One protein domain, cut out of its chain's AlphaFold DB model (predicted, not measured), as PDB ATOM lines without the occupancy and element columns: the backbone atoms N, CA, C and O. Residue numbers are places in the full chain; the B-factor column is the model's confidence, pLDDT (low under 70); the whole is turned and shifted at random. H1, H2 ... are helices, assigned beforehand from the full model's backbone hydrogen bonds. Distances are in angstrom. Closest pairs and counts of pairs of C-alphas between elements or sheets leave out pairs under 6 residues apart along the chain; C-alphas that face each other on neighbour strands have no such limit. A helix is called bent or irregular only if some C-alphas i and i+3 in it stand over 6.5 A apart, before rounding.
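What this domain is: This is residues 5 to 77 of the 86 residues of an uncharacterized protein of Jannaschia seosinensis (UniProt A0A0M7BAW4). With little regular structure, the model is a pair of helices, H2 and H3, side by side, joined by a long loop of residues 35 to 67, with the small helix H1 off at one end. The 73 printed residues hold three named helices, H1, H2, H3 in chain order, and no named strand; the class is all helix, with 29 residues in named elements. It is only just loose, close to compact: radius of gyration of the C-alphas 13.7 A, spans 38 by 28 by 19 A.

Where its parts are: H1, residues 7 to 13, starts at C-alpha 7 (192.353, 205.718, 169.265), measures 7.5 A and is irregular, with C-alphas 9 and 12 9.6 A apart. H2, residues 22 to 34, measures 18.2 A. H3, residues 68 to 76, measures 12.9 A and ends at C-alpha 76 (182.969, 191.682, 144.546).

How they stand to each other: H2 and H3 touch, the closest C-alphas being those of Pro 22 and Met 69, 5.5 A apart. They run the same way at a shallow tilt of 18 degrees. H1 is apart from both. Every O i to N i+4 pair is within hydrogen-bond range in H2 and H3; in H1 1 of 3 is, beside 2 of 4 O i to N i+3 pairs. Residues 51 to 52 pair antiparallel with 57 to 58.

The domain as a whole: The C-alphas farthest apart, of Pro 12 and Arg 42, are 39.3 A apart. The H2 to H3 link is long. The printed part has no cut, and no printed residue is under pLDDT 70.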
ATOM      1  N   ASP A   5     190.454 203.629 162.754       96.12
ATOM      2  CA  ASP A   5     190.506 204.420 163.989       96.12
ATOM      3  C   ASP A   5     191.298 203.651 165.050       96.12
ATOM      4  O   ASP A   5     190.801 202.684 165.626       96.12
ATOM      5  N   ASN A   6     192.525 204.095 165.325       96.81
ATOM      6  CA  ASN A   6     193.410 203.462 166.304       96.81
ATOM      7  C   ASN A   6     193.491 204.215 167.644       96.81
ATOM      8  O   ASN A   6     194.469 204.068 168.389       96.81
ATOM      9  N   THR A   7     192.452 204.986 167.988       97.62
ATOM     10  CA  THR A   7     192.353 205.718 169.265       97.62
ATOM     11  C   THR A   7     192.484 204.798 170.476       97.62
ATOM     12  O   THR A   7     193.115 205.182 171.458       97.62
ATOM     13  N   ALA A   8     191.997 203.556 170.393       96.38
ATOM     14  CA  ALA A   8     192.117 202.579 171.477       96.38
ATOM     15  C   ALA A   8     193.578 202.284 171.877       96.38
ATOM     16  O   ALA A   8     193.849 202.018 173.044       96.38
ATOM     17  N   ARG A   9     194.520 202.346 170.925       96.94
ATOM     18  CA  ARG A   9     195.953 202.096 171.166       96.94
ATOM     19  C   ARG A   9     196.757 203.380 171.346       96.94
ATOM     20  O   ARG A   9     197.748 203.386 172.068       96.94
ATOM     21  N   ARG A  10     196.373 204.448 170.643       97.19
ATOM     22  CA  ARG A  10     197.197 205.661 170.492       97.19
ATOM     23  C   ARG A  10     196.647 206.895 171.199       97.19
ATOM     24  O   ARG A  10     197.341 207.911 171.249       97.19
ATOM     25  N   GLY A  11     195.429 206.825 171.733       97.06
ATOM     26  CA  GLY A  11     194.780 207.936 172.423       97.06
ATOM     27  C   GLY A  11     194.823 209.226 171.588       97.06
ATOM     28  O   GLY A  11     194.494 209.187 170.404       97.06
ATOM     29  N   PRO A  12     195.284 210.360 172.148       97.69
ATOM     30  CA  PRO A  12     195.369 211.635 171.427       97.69
ATOM     31  C   PRO A  12     196.263 211.630 170.177       97.69
ATOM     32  O   PRO A  12     196.137 212.511 169.337       97.69
ATOM     33  N   SER A  13     197.173 210.661 170.043       97.81
ATOM     34  CA  SER A  13     198.095 210.546 168.901       97.81
ATOM     35  C   SER A  13     197.574 209.611 167.802       97.81
ATOM     36  O   SER A  13     198.372 209.030 167.057       97.81
ATOM     37  N   ALA A  14     196.263 209.380 167.755       97.69
ATOM     38  CA  ALA A  14     195.620 208.475 166.815       97.69
ATOM     39  C   ALA A  14     195.477 209.062 165.408       97.69
ATOM     40  O   ALA A  14     195.497 210.271 165.196       97.69
ATOM     41  N   HIS A  15     195.276 208.163 164.450       96.62
ATOM     42  CA  HIS A  15     194.828 208.490 163.106       96.62
ATOM     43  C   HIS A  15     193.428 207.921 162.911       96.62
ATOM     44  O   HIS A  15     193.164 206.776 163.283       96.62
ATOM     45  N   ILE A  16     192.548 208.720 162.310       95.75
ATOM     46  CA  ILE A  16     191.141 208.378 162.101       95.75
ATOM     47  C   ILE A  16     190.767 208.703 160.655       95.75
ATOM     48  O   ILE A  16     190.995 209.819 160.186       95.75
ATOM     49  N   ALA A  17     190.167 207.736 159.963       93.88
ATOM     50  CA  ALA A  17     189.506 207.940 158.682       93.88
ATOM     51  C   ALA A  17     187.986 207.980 158.897       93.88
ATOM     52  O   ALA A  17     187.372 207.007 159.335       93.88
ATOM     53  N   TRP A  18     187.370 209.119 158.586       92.31
ATOM     54  CA  TRP A  18     185.944 209.354 158.821       92.31
ATOM     55  C   TRP A  18     185.054 208.837 157.681       92.31
ATOM     56  O   TRP A  18     185.485 208.719 156.536       92.31
ATOM     57  N   GLY A  19     183.779 208.570 157.988       92.00
ATOM     58  CA  GLY A  19     182.755 208.231 156.984       92.00
ATOM     59  C   GLY A  19     182.700 206.754 156.574       92.00
ATOM     60  O   GLY A  19     182.047 206.405 155.590       92.00
ATOM     61  N   ALA A  20     183.368 205.884 157.325       93.62
ATOM     62  CA  ALA A  20     183.362 204.445 157.110       93.62
ATOM     63  C   ALA A  20     181.986 203.813 157.394       93.62
ATOM     64  O   ALA A  20     181.458 203.890 158.506       93.62
ATOM     65  N   ASN A  21     181.399 203.189 156.374       95.50
ATOM     66  CA  ASN A  21     180.174 202.397 156.453       95.50
ATOM     67  C   ASN A  21     180.117 201.419 155.256       95.50
ATOM     68  O   ASN A  21     180.934 201.542 154.339       95.50
ATOM     69  N   PRO A  22     179.168 200.463 155.221       96.38
ATOM     70  CA  PRO A  22     179.089 199.497 154.125       96.38
ATOM     71  C   PRO A  22     178.993 200.130 152.725       96.38
ATOM     72  O   PRO A  22     179.646 199.656 151.802       96.38
ATOM     73  N   MET A  23     178.263 201.240 152.570       96.88
ATOM     74  CA  MET A  23     178.107 201.935 151.283       96.88
ATOM     75  C   MET A  23     179.423 202.563 150.800       96.88
ATOM     76  O   MET A  23     179.785 202.454 149.628       96.88
ATOM     77  N   THR A  24     180.170 203.236 151.682       96.31
ATOM     78  CA  THR A  24     181.469 203.829 151.309       96.31
ATOM     79  C   THR A  24     182.549 202.770 151.106       96.31
ATOM     80  O   THR A  24     183.459 202.973 150.298       96.31
ATOM     81  N   PHE A  25     182.438 201.626 151.785       95.44
ATOM     82  CA  PHE A  25     183.277 200.463 151.520       95.44
ATOM     83  C   PHE A  25     183.023 199.886 150.121       95.44
ATOM     84  O   PHE A  25     183.988 199.719 149.378       95.44
ATOM     85  N   GLU A  26     181.758 199.681 149.740       95.81
ATOM     86  CA  GLU A  26     181.353 199.173 148.420       95.81
ATOM     87  C   GLU A  26     181.853 200.064 147.285       95.81
ATOM     88  O   GLU A  26     182.602 199.600 146.434       95.81
ATOM     89  N   ARG A  27     181.580 201.373 147.345       94.69
ATOM     90  CA  ARG A  27     182.059 202.327 146.327       94.69
ATOM     91  C   ARG A  27     183.576 202.321 146.154       94.69
ATOM     92  O   ARG A  27     184.094 202.533 145.059       94.69
ATOM     93  N   TRP A  28     184.308 202.148 147.252       93.00
ATOM     94  CA  TRP A  28     185.763 202.059 147.193       93.00
ATOM     95  C   TRP A  28     186.218 200.742 146.560       93.00
ATOM     96  O   TRP A  28     187.144 200.758 145.753       93.00
ATOM     97  N   LEU A  29     185.571 199.626 146.905       92.25
ATOM     98  CA  LEU A  29     185.899 198.308 146.372       92.25
ATOM     99  C   LEU A  29     185.543 198.195 144.882       92.25
ATOM    100  O   LEU A  29     186.357 197.702 144.114       92.25
ATOM    101  N   GLU A  30     184.405 198.745 144.452       92.31
ATOM    102  CA  GLU A  30     184.023 198.888 143.039       92.31
ATOM    103  C   GLU A  30     185.124 199.563 142.222       92.31
ATOM    104  O   GLU A  30     185.539 199.044 141.186       92.31
ATOM    105  N   ARG A  31     185.626 200.704 142.708       89.62
ATOM    106  CA  ARG A  31     186.707 201.431 142.040       89.62
ATOM    107  C   ARG A  31     188.001 200.621 142.018       89.62
ATOM    108  O   ARG A  31     188.650 200.554 140.980       89.62
ATOM    109  N   LEU A  32     188.349 199.990 143.139       88.81
ATOM    110  CA  LEU A  32     189.546 199.160 143.249       88.81
ATOM    111  C   LEU A  32     189.506 197.965 142.283       88.81
ATOM    112  O   LEU A  32     190.530 197.609 141.716       88.81
ATOM    113  N   CYS A  33     188.331 197.365 142.077       87.19
ATOM    114  CA  CYS A  33     188.130 196.252 141.149       87.19
ATOM    115  C   CYS A  33     188.027 196.687 139.676       87.19
ATOM    116  O   CYS A  33     188.220 195.855 138.791       87.19
ATOM    117  N   ALA A  34     187.684 197.948 139.397       86.69
ATOM    118  CA  ALA A  34     187.573 198.479 138.038       86.69
ATOM    119  C   ALA A  34     188.927 198.892 137.434       86.69
ATOM    120  O   ALA A  34     189.068 198.925 136.212       86.69
ATOM    121  N   GLU A  35     189.909 199.223 138.272       82.00
ATOM    122  CA  GLU A  35     191.237 199.674 137.855       82.00
ATOM    123  C   GLU A  35     192.252 198.514 137.912       82.00
ATOM    124  O   GLU A  35     192.180 197.634 138.774       82.00
ATOM    125  N   ARG A  36     193.227 198.493 136.990       72.88
ATOM    126  CA  ARG A  36     194.353 197.554 137.093       72.88
ATOM    127  C   ARG A  36     195.181 197.925 138.323       72.88
ATOM    128  O   ARG A  36     195.610 199.064 138.472       72.88
ATOM    129  N   LEU A  37     195.453 196.943 139.175       83.69
ATOM    130  CA  LEU A  37     196.354 197.105 140.310       83.69
ATOM    131  C   LEU A  37     197.798 196.950 139.822       83.69
ATOM    132  O   LEU A  37     198.337 195.849 139.838       83.69
ATOM    133  N   ASP A  38     198.419 198.040 139.367       81.31
ATOM    134  CA  ASP A  38     199.752 198.018 138.733       81.31
ATOM    135  C   ASP A  38     200.860 197.410 139.609       81.31
ATOM    136  O   ASP A  38     201.838 196.872 139.093       81.31
ATOM    137  N   GLN A  39     200.698 197.456 140.934       82.94
ATOM    138  CA  GLN A  39     201.631 196.863 141.900       82.94
ATOM    139  C   GLN A  39     201.298 195.412 142.279       82.94
ATOM    140  O   GLN A  39     202.052 194.783 143.017       82.94
ATOM    141  N   SER A  40     200.170 194.882 141.808       84.44
ATOM    142  CA  SER A  40     199.724 193.524 142.106       84.44
ATOM    143  C   SER A  40     200.171 192.568 141.005       84.44
ATOM    144  O   SER A  40     199.947 192.823 139.821       84.44
ATOM    145  N   TYR A  41     200.786 191.444 141.382       82.56
ATOM    146  CA  TYR A  41     201.351 190.506 140.410       82.56
ATOM    147  C   TYR A  41     200.261 189.804 139.586       82.56
ATOM    148  O   TYR A  41     200.417 189.628 138.378       82.56
ATOM    149  N   ARG A  42     199.135 189.433 140.212       83.38
ATOM    150  CA  ARG A  42     197.988 188.773 139.555       83.38
ATOM    151  C   ARG A  42     196.697 189.578 139.678       83.38
ATOM    152  O   ARG A  42     195.623 189.039 139.420       83.38
ATOM    153  N   GLY A  43     196.777 190.843 140.089       81.62
ATOM    154  CA  GLY A  43     195.586 191.622 140.429       81.62
ATOM    155  C   GLY A  43     194.914 191.141 141.719       81.62
ATOM    156  O   GLY A  43     193.732 191.401 141.921       81.62
ATOM    157  N   GLU A  44     195.638 190.432 142.594       85.75
ATOM    158  CA  GLU A  44     195.162 190.111 143.933       85.75
ATOM    159  C   GLU A  44     194.863 191.368 144.757       85.75
ATOM    160  O   GLU A  44     195.602 192.356 144.724       85.75
ATOM    161  N   ILE A  45     193.792 191.278 145.546       86.69
ATOM    162  CA  ILE A  45     193.457 192.215 146.613       86.69
ATOM    163  C   ILE A  45     193.773 191.518 147.931       86.69
ATOM    164  O   ILE A  45     193.274 190.424 148.201       86.69
ATOM    165  N   ILE A  46     194.590 192.164 148.761       87.94
ATOM    166  CA  ILE A  46     194.880 191.697 150.114       87.94
ATOM    167  C   ILE A  46     193.985 192.453 151.088       87.94
ATOM    168  O   ILE A  46     193.947 193.683 151.098       87.94
ATOM    169  N   VAL A  47     193.267 191.705 151.917       89.00
ATOM    170  CA  VAL A  47     192.402 192.265 152.950       89.00
ATOM    171  C   VAL A  47     193.186 192.360 154.254       89.00
ATOM    172  O   VAL A  47     193.541 191.343 154.845       89.00
ATOM    173  N   ASN A  48     193.416 193.590 154.713       89.31
ATOM    174  CA  ASN A  48     193.887 193.880 156.062       89.31
ATOM    175  C   ASN A  48     192.804 194.680 156.814       89.31
ATOM    176  O   ASN A  48     192.535 195.822 156.445       89.31
ATOM    177  N   ALA A  49     192.127 194.142 157.826       93.12
ATOM    178  CA  ALA A  49     192.188 192.783 158.373       93.12
ATOM    179  C   ALA A  49     190.812 192.100 158.292       93.12
ATOM    180  O   ALA A  49     189.816 192.716 157.912       93.12
ATOM    181  N   TRP A  50     190.746 190.825 158.687       94.38
ATOM    182  CA  TRP A  50     189.463 190.212 159.044       94.38
ATOM    183  C   TRP A  50     188.892 190.879 160.302       94.38
ATOM    184  O   TRP A  50     187.745 191.338 160.292       94.38
ATOM    185  N   ASN A  51     189.711 190.967 161.361       95.69
ATOM    186  CA  ASN A  51     189.255 191.352 162.691       95.69
ATOM    187  C   ASN A  51     190.209 192.214 163.549       95.69
ATOM    188  O   ASN A  51     190.375 191.963 164.745       95.69
ATOM    189  N   GLU A  52     190.799 193.272 162.989       95.50
ATOM    190  CA  GLU A  52     191.597 194.224 163.780       95.50
ATOM    191  C   GLU A  52     190.720 195.288 164.473       95.50
ATOM    192  O   GLU A  52     190.559 196.430 164.026       95.50
ATOM    193  N   TRP A  53     190.118 194.883 165.594       94.44
ATOM    194  CA  TRP A  53     189.153 195.696 166.339       94.44
ATOM    195  C   TRP A  53     189.765 196.960 166.931       94.44
ATOM    196  O   TRP A  53     189.091 197.990 167.003       94.44
ATOM    197  N   ALA A  54     191.032 196.913 167.341       95.31
ATOM    198  CA  ALA A  54     191.672 198.044 167.997       95.31
ATOM    199  C   ALA A  54     192.021 199.179 167.020       95.31
ATOM    200  O   ALA A  54     192.350 200.278 167.467       95.31
ATOM    201  N   GLU A  55     191.923 198.925 165.710       95.38
ATOM    202  CA  GLU A  55     192.088 199.926 164.646       95.38
ATOM    203  C   GLU A  55     190.803 200.126 163.828       95.38
ATOM    204  O   GLU A  55     190.809 200.814 162.808       95.38
ATOM    205  N   LYS A  56     189.691 199.510 164.257       93.12
ATOM    206  CA  LYS A  56     188.414 199.417 163.530       93.12
ATOM    207  C   LYS A  56     188.530 198.871 162.098       93.12
ATOM    208  O   LYS A  56     187.554 198.943 161.354       93.12
ATOM    209  N   ALA A  57     189.655 198.274 161.711       93.75
ATOM    210  CA  ALA A  57     189.857 197.658 160.401       93.75
ATOM    211  C   ALA A  57     189.188 196.269 160.362       93.75
ATOM    212  O   ALA A  57     189.840 195.227 160.424       93.75
ATOM    213  N   MET A  58     187.854 196.289 160.310       94.38
ATOM    214  CA  MET A  58     186.981 195.151 160.590       94.38
ATOM    215  C   MET A  58     186.098 194.777 159.402       94.38
ATOM    216  O   MET A  58     185.340 195.615 158.910       94.38
ATOM    217  N   LEU A  59     186.128 193.500 159.013       95.12
ATOM    218  CA  LEU A  59     185.092 192.879 158.178       95.12
ATOM    219  C   LEU A  59     184.240 191.861 158.945       95.12
ATOM    220  O   LEU A  59     183.128 191.564 158.507       95.12
ATOM    221  N   GLU A  60     184.740 191.349 160.075       96.75
ATOM    222  CA  GLU A  60     183.988 190.482 160.983       96.75
ATOM    223  C   GLU A  60     182.606 191.082 161.314       96.75
ATOM    224  O   GLU A  60     182.499 192.296 161.542       96.75
ATOM    225  N   PRO A  61     181.538 190.259 161.366       97.25
ATOM    226  CA  PRO A  61     180.215 190.748 161.695       97.25
ATOM    227  C   PRO A  61     180.176 191.490 163.030       97.25
ATOM    228  O   PRO A  61     180.717 191.046 164.041       97.25
ATOM    229  N   SER A  62     179.494 192.630 163.040       95.94
ATOM    230  CA  SER A  62     179.430 193.512 164.206       95.94
ATOM    231  C   SER A  62     177.992 193.786 164.621       95.94
ATOM    232  O   SER A  62     177.059 193.630 163.838       95.94
ATOM    233  N   ARG A  63     177.795 194.285 165.844       96.94
ATOM    234  CA  ARG A  63     176.467 194.748 166.284       96.94
ATOM    235  C   ARG A  63     175.937 195.919 165.453       96.94
ATOM    236  O   ARG A  63     174.731 196.046 165.302       96.94
ATOM    237  N   GLN A  64     176.823 196.773 164.938       94.44
ATOM    238  CA  GLN A  64     176.437 197.978 164.204       94.44
ATOM    239  C   GLN A  64     175.992 197.674 162.772       94.44
ATOM    240  O   GLN A  64     175.037 198.276 162.291       94.44
ATOM    241  N   TYR A  65     176.689 196.764 162.088       95.75
ATOM    242  CA  TYR A  65     176.482 196.518 160.657       95.75
ATOM    243  C   TYR A  65     176.137 195.067 160.310       95.75
ATOM    244  O   TYR A  65     176.002 194.752 159.130       95.75
ATOM    245  N   GLY A  66     175.985 194.178 161.296       97.50
ATOM    246  CA  GLY A  66     175.751 192.757 161.048       97.50
ATOM    247  C   GLY A  66     176.828 192.187 160.127       97.50
ATOM    248  O   GLY A  66     178.007 192.483 160.300       97.50
ATOM    249  N   ASP A  67     176.408 191.433 159.114       97.56
ATOM    250  CA  ASP A  67     177.257 190.856 158.069       97.56
ATOM    251  C   ASP A  67     177.422 191.760 156.826       97.56
ATOM    252  O   ASP A  67     177.954 191.318 155.807       97.56
ATOM    253  N   ALA A  68     176.988 193.026 156.872       97.12
ATOM    254  CA  ALA A  68     176.908 193.876 155.682       97.12
ATOM    255  C   ALA A  68     178.260 194.071 154.974       97.12
ATOM    256  O   ALA A  68     178.306 194.061 153.745       97.12
ATOM    257  N   MET A  69     179.360 194.197 155.726       95.88
ATOM    258  CA  MET A  69     180.710 194.297 155.150       95.88
ATOM    259  C   MET A  69     181.101 193.028 154.374       95.88
ATOM    260  O   MET A  69     181.695 193.123 153.301       95.88
ATOM    261  N   LEU A  70     180.710 191.845 154.863       95.19
ATOM    262  CA  LEU A  70     180.938 190.576 154.166       95.19
ATOM    263  C   LEU A  70     180.087 190.460 152.913       95.19
ATOM    264  O   LEU A  70     180.591 190.028 151.885       95.19
ATOM    265  N   ARG A  71     178.825 190.899 152.965       96.31
ATOM    266  CA  ARG A  71     177.950 190.923 151.785       96.31
ATOM    267  C   ARG A  71     178.481 191.848 150.697       96.31
ATOM    268  O   ARG A  71     178.314 191.546 149.521       96.31
ATOM    269  N   VAL A  72     179.083 192.981 151.071       95.38
ATOM    270  CA  VAL A  72     179.793 193.846 150.115       95.38
ATOM    271  C   VAL A  72     180.951 193.067 149.501       95.38
ATOM    272  O   VAL A  72     181.012 192.950 148.284       95.38
ATOM    273  N   LEU A  73     181.827 192.477 150.320       92.88
ATOM    274  CA  LEU A  73     182.964 191.711 149.809       92.88
ATOM    275  C   LEU A  73     182.518 190.578 148.869       92.88
ATOM    276  O   LEU A  73     183.056 190.465 147.775       92.88
ATOM    277  N   GLU A  74     181.489 189.816 149.246       93.25
ATOM    278  CA  GLU A  74     180.906 188.723 148.459       93.25
ATOM    279  C   GLU A  74     180.465 189.177 147.061       93.25
ATOM    280  O   GLU A  74     180.777 188.512 146.069       93.25
ATOM    281  N   ARG A  75     179.791 190.334 146.956       92.25
ATOM    282  CA  ARG A  75     179.373 190.906 145.662       92.25
ATOM    283  C   ARG A  75     180.553 191.172 144.727       92.25
ATOM    284  O   ARG A  75     180.378 191.122 143.510       92.25
ATOM    285  N   HIS A  76     181.740 191.403 145.285       89.69
ATOM    286  CA  HIS A  76     182.969 191.682 144.546       89.69
ATOM    287  C   HIS A  76     183.953 190.499 144.498       89.69
ATOM    288  O   HIS A  76     184.957 190.591 143.795       89.69
ATOM    289  N   SER A  77     183.681 189.380 145.184       82.62
ATOM    290  CA  SER A  77     184.607 188.239 145.310       82.62
ATOM    291  C   SER A  77     184.092 186.921 144.700       82.62
ATOM    292  O   SER A  77     184.588 185.850 145.043       82.62
TER     293      SER A  77